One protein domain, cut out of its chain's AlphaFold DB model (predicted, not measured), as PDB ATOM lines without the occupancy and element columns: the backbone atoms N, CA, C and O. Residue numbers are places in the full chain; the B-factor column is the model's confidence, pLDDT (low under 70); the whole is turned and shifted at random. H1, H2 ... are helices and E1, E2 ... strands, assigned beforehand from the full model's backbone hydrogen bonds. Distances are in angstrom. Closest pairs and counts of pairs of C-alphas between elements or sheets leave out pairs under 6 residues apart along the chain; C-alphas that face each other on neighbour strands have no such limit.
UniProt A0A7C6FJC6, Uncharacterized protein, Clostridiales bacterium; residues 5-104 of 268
ATOM      1  N   LEU A   5      35.200   1.177  45.399       97.06
ATOM      2  CA  LEU A   5      36.643   0.994  45.270       97.06
ATOM      3  C   LEU A   5      36.956   0.203  43.994       97.06
ATOM      4  O   LEU A   5      36.573  -0.956  43.870       97.06
ATOM      5  N   LEU A   6      37.687   0.808  43.062       97.00
ATOM      6  CA  LEU A   6      38.272   0.118  41.917       97.00
ATOM      7  C   LEU A   6      39.725  -0.248  42.230       97.00
ATOM      8  O   LEU A   6      40.562   0.621  42.473       97.00
ATOM      9  N   VAL A   7      40.023  -1.543  42.171       96.88
ATOM     10  CA  VAL A   7      41.357  -2.099  42.383       96.88
ATOM     11  C   VAL A   7      41.896  -2.619  41.056       96.88
ATOM     12  O   VAL A   7      41.442  -3.649  40.567       96.88
ATOM     13  N   THR A   8      42.837  -1.898  40.449       95.69
ATOM     14  CA  THR A   8      43.428  -2.278  39.158       95.69
ATOM     15  C   THR A   8      44.799  -1.645  38.947       95.69
ATOM     16  O   THR A   8      45.041  -0.482  39.290       95.69
ATOM     17  N   ASN A   9      45.697  -2.388  38.308       92.44
ATOM     18  CA  ASN A   9      46.961  -1.870  37.785       92.44
ATOM     19  C   ASN A   9      46.884  -1.521  36.281       92.44
ATOM     20  O   ASN A   9      47.841  -0.965  35.741       92.44
ATOM     21  N   GLN A  10      45.749  -1.769  35.617       92.94
ATOM     22  CA  GLN A  10      45.552  -1.535  34.186       92.94
ATOM     23  C   GLN A  10      45.035  -0.115  33.913       92.94
ATOM     24  O   GLN A  10      43.946   0.270  34.346       92.94
ATOM     25  N   THR A  11      45.785   0.667  33.133       90.62
ATOM     26  CA  THR A  11      45.398   2.042  32.767       90.62
ATOM     27  C   THR A  11      44.080   2.088  31.993       90.62
ATOM     28  O   THR A  11      43.241   2.929  32.283       90.62
ATOM     29  N   GLU A  12      43.839   1.137  31.083       91.75
ATOM     30  CA  GLU A  12      42.602   1.088  30.287       91.75
ATOM     31  C   GLU A  12      41.339   0.973  31.157       91.75
ATOM     32  O   GLU A  12      40.313   1.586  30.861       91.75
ATOM     33  N   VAL A  13      41.410   0.211  32.254       91.81
ATOM     34  CA  VAL A  13      40.298   0.073  33.203       91.81
ATOM     35  C   VAL A  13      40.139   1.354  34.021       91.81
ATOM     36  O   VAL A  13      39.021   1.841  34.171       91.81
ATOM     37  N   LYS A  14      41.238   1.968  34.480       91.69
ATOM     38  CA  LYS A  14      41.189   3.271  35.173       91.69
ATOM     39  C   LYS A  14      40.535   4.349  34.306       91.69
ATOM     40  O   LYS A  14      39.662   5.078  34.779       91.69
ATOM     41  N   ASP A  15      40.907   4.417  33.033       90.69
ATOM     42  CA  ASP A  15      40.378   5.399  32.089       90.69
ATOM     43  C   ASP A  15      38.882   5.170  31.828       90.69
ATOM     44  O   ASP A  15      38.092   6.115  31.847       90.69
ATOM     45  N   ALA A  16      38.451   3.912  31.676       90.50
ATOM     46  CA  ALA A  16      37.037   3.581  31.491       90.50
ATOM     47  C   ALA A  16      36.165   4.096  32.651       90.50
ATOM     48  O   ALA A  16      35.097   4.658  32.416       90.50
ATOM     49  N   TYR A  17      36.648   3.966  33.885       90.06
ATOM     50  CA  TYR A  17      35.936   4.363  35.099       90.06
ATOM     51  C   TYR A  17      35.975   5.873  35.355       90.06
ATOM     52  O   TYR A  17      34.960   6.466  35.716       90.06
ATOM     53  N   THR A  18      37.115   6.520  35.117       86.31
ATOM     54  CA  THR A  18      37.248   7.980  35.273       86.31
ATOM     55  C   THR A  18      36.552   8.766  34.159       86.31
ATOM     56  O   THR A  18      36.178   9.918  34.369       86.31
ATOM     57  N   SER A  19      36.320   8.147  32.996       85.88
ATOM     58  CA  SER A  19      35.608   8.763  31.868       85.88
ATOM     59  C   SER A  19      34.081   8.801  32.010       85.88
ATOM     60  O   SER A  19      33.419   9.421  31.174       85.88
ATOM     61  N   ILE A  20      33.495   8.160  33.032       83.69
ATOM     62  CA  ILE A  20      32.042   8.172  33.233       83.69
ATOM     63  C   ILE A  20      31.607   9.566  33.699       83.69
ATOM     64  O   ILE A  20      31.953   9.978  34.810       83.69
ATOM     65  N   PRO A  21      30.810  10.295  32.900       74.69
ATOM     66  CA  PRO A  21      30.290  11.579  33.335       74.69
ATOM     67  C   PRO A  21      29.264  11.372  34.457       74.69
ATOM     68  O   PRO A  21      28.418  10.482  34.380       74.69
ATOM     69  N   ASP A  22      29.313  12.240  35.466       79.12
ATOM     70  CA  ASP A  22      28.303  12.364  36.521       79.12
ATOM     71  C   ASP A  22      28.003  11.076  37.324       79.12
ATOM     72  O   ASP A  22      26.841  10.685  37.455       79.12
ATOM     73  N   MET A  23      29.013  10.459  37.958       86.56
ATOM     74  CA  MET A  23      28.826   9.342  38.920       86.56
ATOM     75  C   MET A  23      27.742   9.618  39.977       86.56
ATOM     76  O   MET A  23      26.969   8.728  40.334       86.56
ATOM     77  N   ASN A  24      27.599  10.881  40.386       86.31
ATOM     78  CA  ASN A  24      26.564  11.321  41.322       86.31
ATOM     79  C   ASN A  24      25.136  11.022  40.825       86.31
ATOM     80  O   ASN A  24      24.260  10.731  41.634       86.31
ATOM     81  N   ARG A  25      24.876  11.049  39.506       86.19
ATOM     82  CA  ARG A  25      23.559  10.681  38.937       86.19
ATOM     83  C   ARG A  25      23.260   9.193  39.085       86.19
ATOM     84  O   ARG A  25      22.097   8.805  39.155       86.19
ATOM     85  N   LEU A  26      24.305   8.374  39.155       86.31
ATOM     86  CA  LEU A  26      24.218   6.950  39.453       86.31
ATOM     87  C   LEU A  26      24.237   6.674  40.967       86.31
ATOM     88  O   LEU A  26      24.243   5.515  41.355       86.31
ATOM     89  N   MET A  27      24.178   7.714  41.810       91.31
ATOM     90  CA  MET A  27      24.220   7.646  43.278       91.31
ATOM     91  C   MET A  27      25.559   7.183  43.863       91.31
ATOM     92  O   MET A  27      25.605   6.808  45.035       91.31
ATOM     93  N   PHE A  28      26.648   7.274  43.098       93.25
ATOM     94  CA  PHE A  28      27.997   6.948  43.558       93.25
ATOM     95  C   PHE A  28      28.829   8.206  43.816       93.25
ATOM     96  O   PHE A  28      28.722   9.193  43.087       93.25
ATOM     97  N   GLU A  29      29.687   8.144  44.831       92.56
ATOM     98  CA  GLU A  29      30.802   9.078  44.999       92.56
ATOM     99  C   GLU A  29      31.834   8.912  43.860       92.56
ATOM    100  O   GLU A  29      31.812   7.908  43.136       92.56
ATOM    101  N   PRO A  30      32.764   9.873  43.677       90.62
ATOM    102  CA  PRO A  30      33.923   9.665  42.818       90.62
ATOM    103  C   PRO A  30      34.653   8.363  43.171       90.62
ATOM    104  O   PRO A  30      34.885   8.070  44.343       90.62
ATOM    105  N   ILE A  31      35.007   7.587  42.147       92.19
ATOM    106  CA  ILE A  31      35.573   6.246  42.313       92.19
ATOM    107  C   ILE A  31      36.910   6.325  43.049       92.19
ATOM    108  O   ILE A  31      37.822   7.045  42.632       92.19
ATOM    109  N   ALA A  32      37.033   5.556  44.128       94.31
ATOM    110  CA  ALA A  32      38.298   5.375  44.818       94.31
ATOM    111  C   ALA A  32      39.177   4.397  44.033       94.31
ATOM    112  O   ALA A  32      38.690   3.390  43.524       94.31
ATOM    113  N   LEU A  33      40.474   4.688  43.939       95.19
ATOM    114  CA  LEU A  33      41.430   3.886  43.180       95.19
ATOM    115  C   LEU A  33      42.464   3.254  44.111       95.19
ATOM    116  O   LEU A  33      43.078   3.946  44.922       95.19
ATOM    117  N   ALA A  34      42.704   1.962  43.925       96.06
ATOM    118  CA  ALA A  34      43.856   1.249  44.456       96.06
ATOM    119  C   ALA A  34      44.541   0.476  43.320       96.06
ATOM    120  O   ALA A  34      43.886  -0.022  42.408       96.06
ATOM    121  N   ASP A  35      45.865   0.388  43.349       94.69
ATOM    122  CA  ASP A  35      46.672  -0.284  42.319       94.69
ATOM    123  C   ASP A  35      47.251  -1.631  42.768       94.69
ATOM    124  O   ASP A  35      47.900  -2.318  41.983       94.69
ATOM    125  N   SER A  36      47.005  -2.005  44.022       95.31
ATOM    126  CA  SER A  36      47.547  -3.189  44.681       95.31
ATOM    127  C   SER A  36      46.591  -3.684  45.766       95.31
ATOM    128  O   SER A  36      45.769  -2.923  46.289       95.31
ATOM    129  N   ALA A  37      46.730  -4.957  46.141       95.94
ATOM    130  CA  ALA A  37      45.961  -5.555  47.230       95.94
ATOM    131  C   ALA A  37      46.192  -4.828  48.565       95.94
ATOM    132  O   ALA A  37      45.239  -4.531  49.278       95.94
ATOM    133  N   GLU A  38      47.438  -4.458  48.876       95.62
ATOM    134  CA  GLU A  38      47.774  -3.732  50.108       95.62
ATOM    135  C   GLU A  38      47.087  -2.360  50.170       95.62
ATOM    136  O   GLU A  38      46.499  -1.994  51.191       95.62
ATOM    137  N   ALA A  39      47.121  -1.595  49.071       95.56
ATOM    138  CA  ALA A  39      46.438  -0.308  49.001       95.56
ATOM    139  C   ALA A  39      44.917  -0.465  49.149       95.56
ATOM    140  O   ALA A  39      44.298   0.316  49.873       95.56
ATOM    141  N   ALA A  40      44.336  -1.496  48.526       96.69
ATOM    142  CA  ALA A  40      42.918  -1.805  48.649       96.69
ATOM    143  C   ALA A  40      42.533  -2.158  50.093       96.69
ATOM    144  O   ALA A  40      41.603  -1.567  50.632       96.69
ATOM    145  N   ILE A  41      43.283  -3.043  50.756       96.50
ATOM    146  CA  ILE A  41      43.046  -3.443  52.152       96.50
ATOM    147  C   ILE A  41      43.138  -2.236  53.092       96.50
ATOM    148  O   ILE A  41      42.295  -2.063  53.974       96.50
ATOM    149  N   ARG A  42      44.128  -1.352  52.901       95.44
ATOM    150  CA  ARG A  42      44.208  -0.105  53.678       95.44
ATOM    151  C   ARG A  42      42.960   0.754  53.493       95.44
ATOM    152  O   ARG A  42      42.416   1.222  54.487       95.44
ATOM    153  N   PHE A  43      42.499   0.916  52.252       95.69
ATOM    154  CA  PHE A  43      41.302   1.696  51.945       95.69
ATOM    155  C   PHE A  43      40.034   1.085  52.556       95.69
ATOM    156  O   PHE A  43      39.211   1.813  53.104       95.69
ATOM    157  N   LEU A  44      39.881  -0.242  52.498       94.94
ATOM    158  CA  LEU A  44      38.738  -0.961  53.069       94.94
ATOM    159  C   LEU A  44      38.666  -0.824  54.594       94.94
ATOM    160  O   LEU A  44      37.579  -0.644  55.138       94.94
ATOM    161  N   ASN A  45      39.816  -0.827  55.274       90.69
ATOM    162  CA  ASN A  45      39.886  -0.578  56.715       90.69
ATOM    163  C   ASN A  45      39.588   0.887  57.069       90.69
ATOM    164  O   ASN A  45      38.953   1.171  58.086       90.69
ATOM    165  N   HIS A  46      40.061   1.832  56.251       88.81
ATOM    166  CA  HIS A  46      39.755   3.251  56.395       88.81
ATOM    167  C   HIS A  46      40.035   3.996  55.076       88.81
ATOM    168  O   HIS A  46      41.178   3.981  54.615       88.81
ATOM    169  N   PRO A  47      39.056   4.686  54.456       81.38
ATOM    170  CA  PRO A  47      37.742   5.097  54.967       81.38
ATOM    171  C   PRO A  47      36.593   4.082  54.793       81.38
ATOM    172  O   PRO A  47      35.492   4.359  55.269       81.38
ATOM    173  N   GLY A  48      36.819   2.953  54.120       91.25
ATOM    174  CA  GLY A  48      35.797   1.960  53.778       91.25
ATOM    175  C   GLY A  48      35.137   2.191  52.414       91.25
ATOM    176  O   GLY A  48      35.145   3.300  51.872       91.25
ATOM    177  N   ALA A  49      34.562   1.121  51.862       95.38
ATOM    178  CA  ALA A  49      33.800   1.112  50.615       95.38
ATOM    179  C   ALA A  49      32.521   0.279  50.785       95.38
ATOM    180  O   ALA A  49      32.495  -0.649  51.593       95.38
ATOM    181  N   ASP A  50      31.493   0.593  50.000       94.94
ATOM    182  CA  ASP A  50      30.242  -0.174  49.967       94.94
ATOM    183  C   ASP A  50      30.331  -1.340  48.971       94.94
ATOM    184  O   ASP A  50      29.661  -2.356  49.129       94.94
ATOM    185  N   ALA A  51      31.188  -1.214  47.954       96.50
ATOM    186  CA  ALA A  51      31.467  -2.259  46.978       96.50
ATOM    187  C   ALA A  51      32.883  -2.147  46.410       96.50
ATOM    188  O   ALA A  51      33.508  -1.079  46.439       96.50
ATOM    189  N   VAL A  52      33.364  -3.248  45.832       97.38
ATOM    190  CA  VAL A  52      34.693  -3.326  45.218       97.38
ATOM    191  C   VAL A  52      34.619  -3.887  43.800       97.38
ATOM    192  O   VAL A  52      33.872  -4.820  43.528       97.38
ATOM    193  N   ALA A  53      35.413  -3.338  42.888       96.44
ATOM    194  CA  ALA A  53      35.655  -3.896  41.564       96.44
ATOM    195  C   ALA A  53      37.134  -4.272  41.458       96.44
ATOM    196  O   ALA A  53      37.997  -3.437  41.728       96.44
ATOM    197  N   ILE A  54      37.432  -5.522  41.103       95.75
ATOM    198  CA  ILE A  54      38.797  -6.066  41.142       95.75
ATOM    199  C   ILE A  54      39.217  -6.479  39.735       95.75
ATOM    200  O   ILE A  54      38.587  -7.331  39.115       95.75
ATOM    201  N   ASP A  55      40.305  -5.888  39.263       95.38
ATOM    202  CA  ASP A  55      41.027  -6.243  38.043       95.38
ATOM    203  C   ASP A  55      42.518  -6.327  38.387       95.38
ATOM    204  O   ASP A  55      43.342  -5.490  38.021       95.38
ATOM    205  N   LEU A  56      42.818  -7.336  39.202       93.06
ATOM    206  CA  LEU A  56      44.153  -7.792  39.558       93.06
ATOM    207  C   LEU A  56      44.257  -9.270  39.178       93.06
ATOM    208  O   LEU A  56      43.248  -9.977  39.184       93.06
ATOM    209  N   ASP A  57      45.479  -9.734  38.947       90.38
ATOM    210  CA  ASP A  57      45.779 -11.130  38.634       90.38
ATOM    211  C   ASP A  57      46.753 -11.734  39.660       90.38
ATOM    212  O   ASP A  57      47.486 -11.024  40.354       90.38
ATOM    213  N   GLY A  58      46.789 -13.065  39.726       91.62
ATOM    214  CA  GLY A  58      47.754 -13.817  40.527       91.62
ATOM    215  C   GLY A  58      47.637 -13.579  42.036       91.62
ATOM    216  O   GLY A  58      46.550 -13.378  42.571       91.62
ATOM    217  N   ALA A  59      48.784 -13.600  42.721       91.25
ATOM    218  CA  ALA A  59      48.851 -13.591  44.183       91.25
ATOM    219  C   ALA A  59      48.199 -12.356  44.832       91.25
ATOM    220  O   ALA A  59      47.622 -12.471  45.914       91.25
ATOM    221  N   ASP A  60      48.250 -11.194  44.174       91.12
ATOM    222  CA  ASP A  60      47.616  -9.975  44.685       91.12
ATOM    223  C   ASP A  60      46.085 -10.094  44.661       91.12
ATOM    224  O   ASP A  60      45.410  -9.722  45.624       91.12
ATOM    225  N   ALA A  61      45.524 -10.655  43.586       92.56
ATOM    226  CA  ALA A  61      44.087 -10.887  43.476       92.56
ATOM    227  C   ALA A  61      43.599 -11.894  44.522       92.56
ATOM    228  O   ALA A  61      42.584 -11.657  45.181       92.56
ATOM    229  N   ASP A  62      44.341 -12.990  44.698       93.56
ATOM    230  CA  ASP A  62      44.023 -14.035  45.669       93.56
ATOM    231  C   ASP A  62      44.082 -13.496  47.104       93.56
ATOM    232  O   ASP A  62      43.150 -13.704  47.882       93.56
ATOM    233  N   SER A  63      45.125 -12.725  47.434       94.56
ATOM    234  CA  SER A  63      45.279 -12.098  48.751       94.56
ATOM    235  C   SER A  63      44.116 -11.161  49.084       94.56
ATOM    236  O   SER A  63      43.561 -11.237  50.184       94.56
ATOM    237  N   LEU A  64      43.704 -10.314  48.135       96.19
ATOM    238  CA  LEU A  64      42.571  -9.414  48.335       96.19
ATOM    239  C   LEU A  64      41.252 -10.186  48.477       96.19
ATOM    240  O   LEU A  64      40.451  -9.861  49.351       96.19
ATOM    241  N   ARG A  65      41.024 -11.219  47.655       94.12
ATOM    242  CA  ARG A  65      39.820 -12.064  47.739       94.12
ATOM    243  C   ARG A  65      39.709 -12.759  49.093       94.12
ATOM    244  O   ARG A  65      38.662 -12.658  49.720       94.12
ATOM    245  N   SER A  66      40.792 -13.367  49.583       94.81
ATOM    246  CA  SER A  66      40.809 -13.981  50.918       94.81
ATOM    247  C   SER A  66      40.501 -12.966  52.022       94.81
ATOM    248  O   SER A  66      39.708 -13.254  52.914       94.81
ATOM    249  N   HIS A  67      41.064 -11.756  51.939       95.81
ATOM    250  CA  HIS A  67      40.766 -10.701  52.908       95.81
ATOM    251  C   HIS A  67      39.285 -10.287  52.883       95.81
ATOM    252  O   HIS A  67      38.679 -10.120  53.941       95.81
ATOM    253  N   LEU A  68      38.694 -10.148  51.691       96.06
ATOM    254  CA  LEU A  68      37.274  -9.830  51.517       96.06
ATOM    255  C   LEU A  68      36.366 -10.936  52.054       96.06
ATOM    256  O   LEU A  68      35.372 -10.631  52.702       96.06
ATOM    257  N   ASP A  69      36.694 -12.202  51.812       94.00
ATOM    258  CA  ASP A  69      35.916 -13.334  52.322       94.00
ATOM    259  C   ASP A  69      35.927 -13.381  53.863       94.00
ATOM    260  O   ASP A  69      34.901 -13.665  54.477       94.00
ATOM    261  N   GLU A  70      37.060 -13.051  54.492       95.25
ATOM    262  CA  GLU A  70      37.227 -13.089  55.950       95.25
ATOM    263  C   GLU A  70      36.644 -11.855  56.663       95.25
ATOM    264  O   GLU A  70      35.943 -11.990  57.665       95.25
ATOM    265  N   HIS A  71      36.912 -10.649  56.153       94.75
ATOM    266  CA  HIS A  71      36.605  -9.392  56.852       94.75
ATOM    267  C   HIS A  71      35.376  -8.667  56.290       94.75
ATOM    268  O   HIS A  71      34.742  -7.883  56.996       94.75
ATOM    269  N   HIS A  72      35.011  -8.935  55.034       94.00
ATOM    270  CA  HIS A  72      33.910  -8.269  54.338       94.00
ATOM    271  C   HIS A  72      33.017  -9.251  53.549       94.00
ATOM    272  O   HIS A  72      32.748  -9.028  52.361       94.00
ATOM    273  N   PRO A  73      32.515 -10.333  54.177       92.62
ATOM    274  CA  PRO A  73      31.828 -11.422  53.474       92.62
ATOM    275  C   PRO A  73      30.582 -10.965  52.698       92.62
ATOM    276  O   PRO A  73      30.216 -11.578  51.697       92.62
ATOM    277  N   TYR A  74      29.958  -9.864  53.124       92.88
ATOM    278  CA  TYR A  74      28.731  -9.319  52.539       92.88
ATOM    279  C   TYR A  74      28.954  -8.090  51.649       92.88
ATOM    280  O   TYR A  74      27.982  -7.455  51.252       92.88
ATOM    281  N   MET A  75      30.201  -7.725  51.338       94.75
ATOM    282  CA  MET A  75      30.470  -6.642  50.391       94.75
ATOM    283  C   MET A  75      30.313  -7.158  48.953       94.75
ATOM    284  O   MET A  75      30.979  -8.137  48.601       94.75
ATOM    285  N   PRO A  76      29.483  -6.527  48.103       95.94
ATOM    286  CA  PRO A  76      29.389  -6.880  46.692       95.94
ATOM    287  C   PRO A  76      30.726  -6.720  45.966       95.94
ATOM    288  O   PRO A  76      31.418  -5.707  46.117       95.94
ATOM    289  N   ILE A  77      31.050  -7.702  45.121       96.19
ATOM    290  CA  ILE A  77      32.160  -7.603  44.174       96.19
ATOM    291  C   ILE A  77      31.569  -7.394  42.786       96.19
ATOM    292  O   ILE A  77      30.819  -8.227  42.290       96.19
ATOM    293  N   MET A  78      31.900  -6.272  42.166       94.81
ATOM    294  CA  MET A  78      31.439  -5.891  40.837       94.81
ATOM    295  C   MET A  78      32.434  -6.354  39.770       94.81
ATOM    296  O   MET A  78      33.651  -6.342  39.990       94.81
ATOM    297  N   ARG A  79      31.937  -6.726  38.587       92.25
ATOM    298  CA  ARG A  79      32.804  -7.026  37.446       92.25
ATOM    299  C   ARG A  79      33.433  -5.743  36.898       92.25
ATOM    300  O   ARG A  79      32.816  -4.679  36.876       92.25
ATOM    301  N   THR A  80      34.671  -5.836  36.423       92.31
ATOM    302  CA  THR A  80      35.347  -4.723  35.753       92.31
ATOM    303  C   THR A  80      35.075  -4.712  34.253       92.31
ATOM    304  O   THR A  80      34.922  -5.745  33.600       92.31
ATOM    305  N   HIS A  81      35.017  -3.507  33.688       90.06
ATOM    306  CA  HIS A  81      34.796  -3.289  32.264       90.06
ATOM    307  C   HIS A  81      35.841  -2.331  31.696       90.06
ATOM    308  O   HIS A  81      36.169  -1.314  32.298       90.06
ATOM    309  N   ARG A  82      36.310  -2.633  30.480       86.56
ATOM    310  CA  ARG A  82      37.239  -1.783  29.711       86.56
ATOM    311  C   ARG A  82      36.528  -0.781  28.790       86.56
ATOM    312  O   ARG A  82      37.175  -0.031  28.071       86.56
ATOM    313  N   ARG A  83      35.188  -0.806  28.732       79.06
ATOM    314  CA  ARG A  83      34.359   0.031  27.844       79.06
ATOM    315  C   ARG A  83      33.109   0.534  28.568       79.06
ATOM    316  O   ARG A  83      32.522  -0.197  29.363       79.06
ATOM    317  N   GLY A  84      32.684   1.755  28.237       74.06
ATOM    318  CA  GLY A  84      31.663   2.501  28.985       74.06
ATOM    319  C   GLY A  84      30.245   1.914  28.986       74.06
ATOM    320  O   GLY A  84      29.553   2.043  29.990       74.06
ATOM    321  N   ASP A  85      29.796   1.251  27.915       77.00
ATOM    322  CA  ASP A  85      28.399   0.776  27.845       77.00
ATOM    323  C   ASP A  85      28.131  -0.405  28.785       77.00
ATOM    324  O   ASP A  85      27.150  -0.393  29.527       77.00
ATOM    325  N   GLY A  86      29.040  -1.388  28.827       84.44
ATOM    326  CA  GLY A  86      28.957  -2.488  29.795       84.44
ATOM    327  C   GLY A  86      29.072  -1.988  31.235       84.44
ATOM    328  O   GLY A  86      28.311  -2.409  32.099       84.44
ATOM    329  N   LEU A  87      29.946  -1.005  31.463       89.81
ATOM    330  CA  LEU A  87      30.172  -0.416  32.778       89.81
ATOM    331  C   LEU A  87      28.933   0.297  33.344       89.81
ATOM    332  O   LEU A  87      28.655   0.189  34.533       89.81
ATOM    333  N   ARG A  88      28.152   1.000  32.515       88.81
ATOM    334  CA  ARG A  88      26.911   1.654  32.976       88.81
ATOM    335  C   ARG A  88      25.847   0.651  33.413       88.81
ATOM    336  O   ARG A  88      25.166   0.889  34.410       88.81
ATOM    337  N   ASN A  89      25.710  -0.452  32.681       89.56
ATOM    338  CA  ASN A  89      24.788  -1.523  33.058       89.56
ATOM    339  C   ASN A  89      25.237  -2.174  34.368       89.56
ATOM    340  O   ASN A  89      24.424  -2.353  35.271       89.56
ATOM    341  N   GLU A  90      26.536  -2.432  34.501       93.25
ATOM    342  CA  GLU A  90      27.120  -3.011  35.708       93.25
ATOM    343  C   GLU A  90      26.928  -2.109  36.939       93.25
ATOM    344  O   GLU A  90      26.470  -2.573  37.978       93.25
ATOM    345  N   LEU A  91      27.171  -0.800  36.813       93.50
ATOM    346  CA  LEU A  91      26.906   0.170  37.883       93.50
ATOM    347  C   LEU A  91      25.420   0.244  38.255       93.50
ATOM    348  O   LEU A  91      25.086   0.477  39.415       93.50
ATOM    349  N   SER A  92      24.524   0.038  37.286       92.38
ATOM    350  CA  SER A  92      23.081   0.007  37.541       92.38
ATOM    351  C   SER A  92      22.686  -1.236  38.346       92.38
ATOM    352  O   SER A  92      21.932  -1.114  39.308       92.38
ATOM    353  N   LEU A  93      23.245  -2.403  38.005       93.44
ATOM    354  CA  LEU A  93      23.062  -3.645  38.767       93.44
ATOM    355  C   LEU A  93      23.674  -3.546  40.170       93.44
ATOM    356  O   LEU A  93      23.050  -3.961  41.145       93.44
ATOM    357  N   LEU A  94      24.870  -2.960  40.290       95.56
ATOM    358  CA  LEU A  94      25.510  -2.730  41.581       95.56
ATOM    359  C   LEU A  94      24.642  -1.834  42.464       95.56
ATOM    360  O   LEU A  94      24.434  -2.144  43.634       95.56
ATOM    361  N   ARG A  95      24.111  -0.739  41.914       94.19
ATOM    362  CA  ARG A  95      23.208   0.139  42.656       94.19
ATOM    363  C   ARG A  95      21.957  -0.609  43.119       94.19
ATOM    364  O   ARG A  95      21.592  -0.453  44.275       94.19
ATOM    365  N   GLU A  96      21.326  -1.414  42.260       93.00
ATOM    366  CA  GLU A  96      20.172  -2.245  42.646       93.00
ATOM    367  C   GLU A  96      20.523  -3.135  43.852       93.00
ATOM    368  O   GLU A  96      19.774  -3.174  44.826       93.00
ATOM    369  N   ALA A  97      21.690  -3.790  43.835       93.19
ATOM    370  CA  ALA A  97      22.151  -4.625  44.943       93.19
ATOM    371  C   ALA A  97      22.432  -3.819  46.226       93.19
ATOM    372  O   ALA A  97      22.049  -4.243  47.316       93.19
ATOM    373  N   LEU A  98      23.064  -2.648  46.113       92.94
ATOM    374  CA  LEU A  98      23.368  -1.780  47.254       92.94
ATOM    375  C   LEU A  98      22.111  -1.153  47.861       92.94
ATOM    376  O   LEU A  98      21.991  -1.129  49.080       92.94
ATOM    377  N   ASP A  99      21.146  -0.728  47.041       91.38
ATOM    378  CA  ASP A  99      19.845  -0.224  47.503       91.38
ATOM    379  C   ASP A  99      19.089  -1.302  48.299       91.38
ATOM    380  O   ASP A  99      18.400  -0.995  49.271       91.38
ATOM    381  N   GLN A 100      19.256  -2.578  47.937       89.00
ATOM    382  CA  GLN A 100      18.712  -3.691  48.710       89.00
ATOM    383  C   GLN A 100      19.493  -3.987  49.996       89.00
ATOM    384  O   GLN A 100      18.863  -4.351  50.988       89.00
ATOM    385  N   LEU A 101      20.829  -3.879  49.982       87.75
ATOM    386  CA  LEU A 101      21.683  -4.116  51.153       87.75
ATOM    387  C   LEU A 101      21.532  -3.019  52.200       87.75
ATOM    388  O   LEU A 101      21.397  -3.316  53.376       87.75
ATOM    389  N   HIS A 102      21.516  -1.762  51.772       83.19
ATOM    390  CA  HIS A 102      21.470  -0.589  52.641       83.19
ATOM    391  C   HIS A 102      20.062   0.000  52.776       83.19
ATOM    392  O   HIS A 102      19.919   1.149  53.199       83.19
ATOM    393  N   GLY A 103      19.031  -0.763  52.400       75.44
ATOM    394  CA  GLY A 103      17.640  -0.362  52.562       75.44
ATOM    395  C   GLY A 103      17.352   0.084  53.997       75.44
ATOM    396  O   GLY A 103      17.919  -0.449  54.950       75.44
ATOM    397  N   ASP A 104      16.488   1.089  54.150       61.47
ATOM    398  CA  ASP A 104      16.140   1.640  55.461       61.47
ATOM    399  C   ASP A 104      15.375   0.589  56.281       61.47
ATOM    400  O   ASP A 104      14.170   0.388  56.129       61.47
TER     401      ASP A 104
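AT A GLANCE: This is residues 5 to 104 of the 268 residues of an uncharacterized protein of Clostridiales bacterium (UniProt A0A7C6FJC6). A small, all-parallel sheet of three short strands, in the order E2 E1 E3, makes the middle, with H3 and H4 side by side on one face and H1 over the other. The longest helix, H5, runs past the sheet on the side of H1 and short H2. The 100 residues have five named helices and three named strands, E1 H1 H2 E2 H3 E3 H4 H5, and are mostly helix. The whole is compact, with a radius of gyration of the C-alphas of 13.0 A and spans of 36 by 33 by 20 A.

IN THESE COORDINATES: Find C-alpha 5 at (36.643, 0.994, 45.270), where E1, residues 5 to 8, begins. Then come H1, 11 to 18, H2, 23 to 26, E2, 32 to 34, H3, 37 to 45, 12.3 A long, E3, 51 to 55, 13.7 A, and H4, 58 to 71, 20.3 A. H5, residues 84 to 101, runs 25.2 A to C-alpha 101 at (21.683, -4.116, 51.153).

HOW THE PARTS SIT: Look at N 7 and O 53, 2.8 A, between E1 and E3, and at N 6 and O 32, 2.8 A, between E1 and E2. E1, H1 H2, E2 is a strand-helix-strand unit, parallel neighbours with helices between, and E2, H3, E3 a split one, with E1 between its strands; both crossovers are right-handed. H3 and H1 lie on opposite faces, each at a height over the sheet of 9.1 A. H3 touches H4 at a shallow tilt of 18 degrees, the same way; the closest C-alphas, Ala 37 and Leu 64, are 5.3 A apart. H5 only grazes the sheet with residues 94 to 98. In H1, H3, H4 and H5 every O i to N i+4 pair is within hydrogen-bond range; H2 is too short for one.

THE WHOLE: The C-alphas farthest apart, Gly 58 and Asp 104, are 38.2 A apart. The printed part has no cut. The link from H4 to H5 is long, and its residues 77 to 78 pair with 52 to 53 of E3, parallel. Residue 104 is under pLDDT 70.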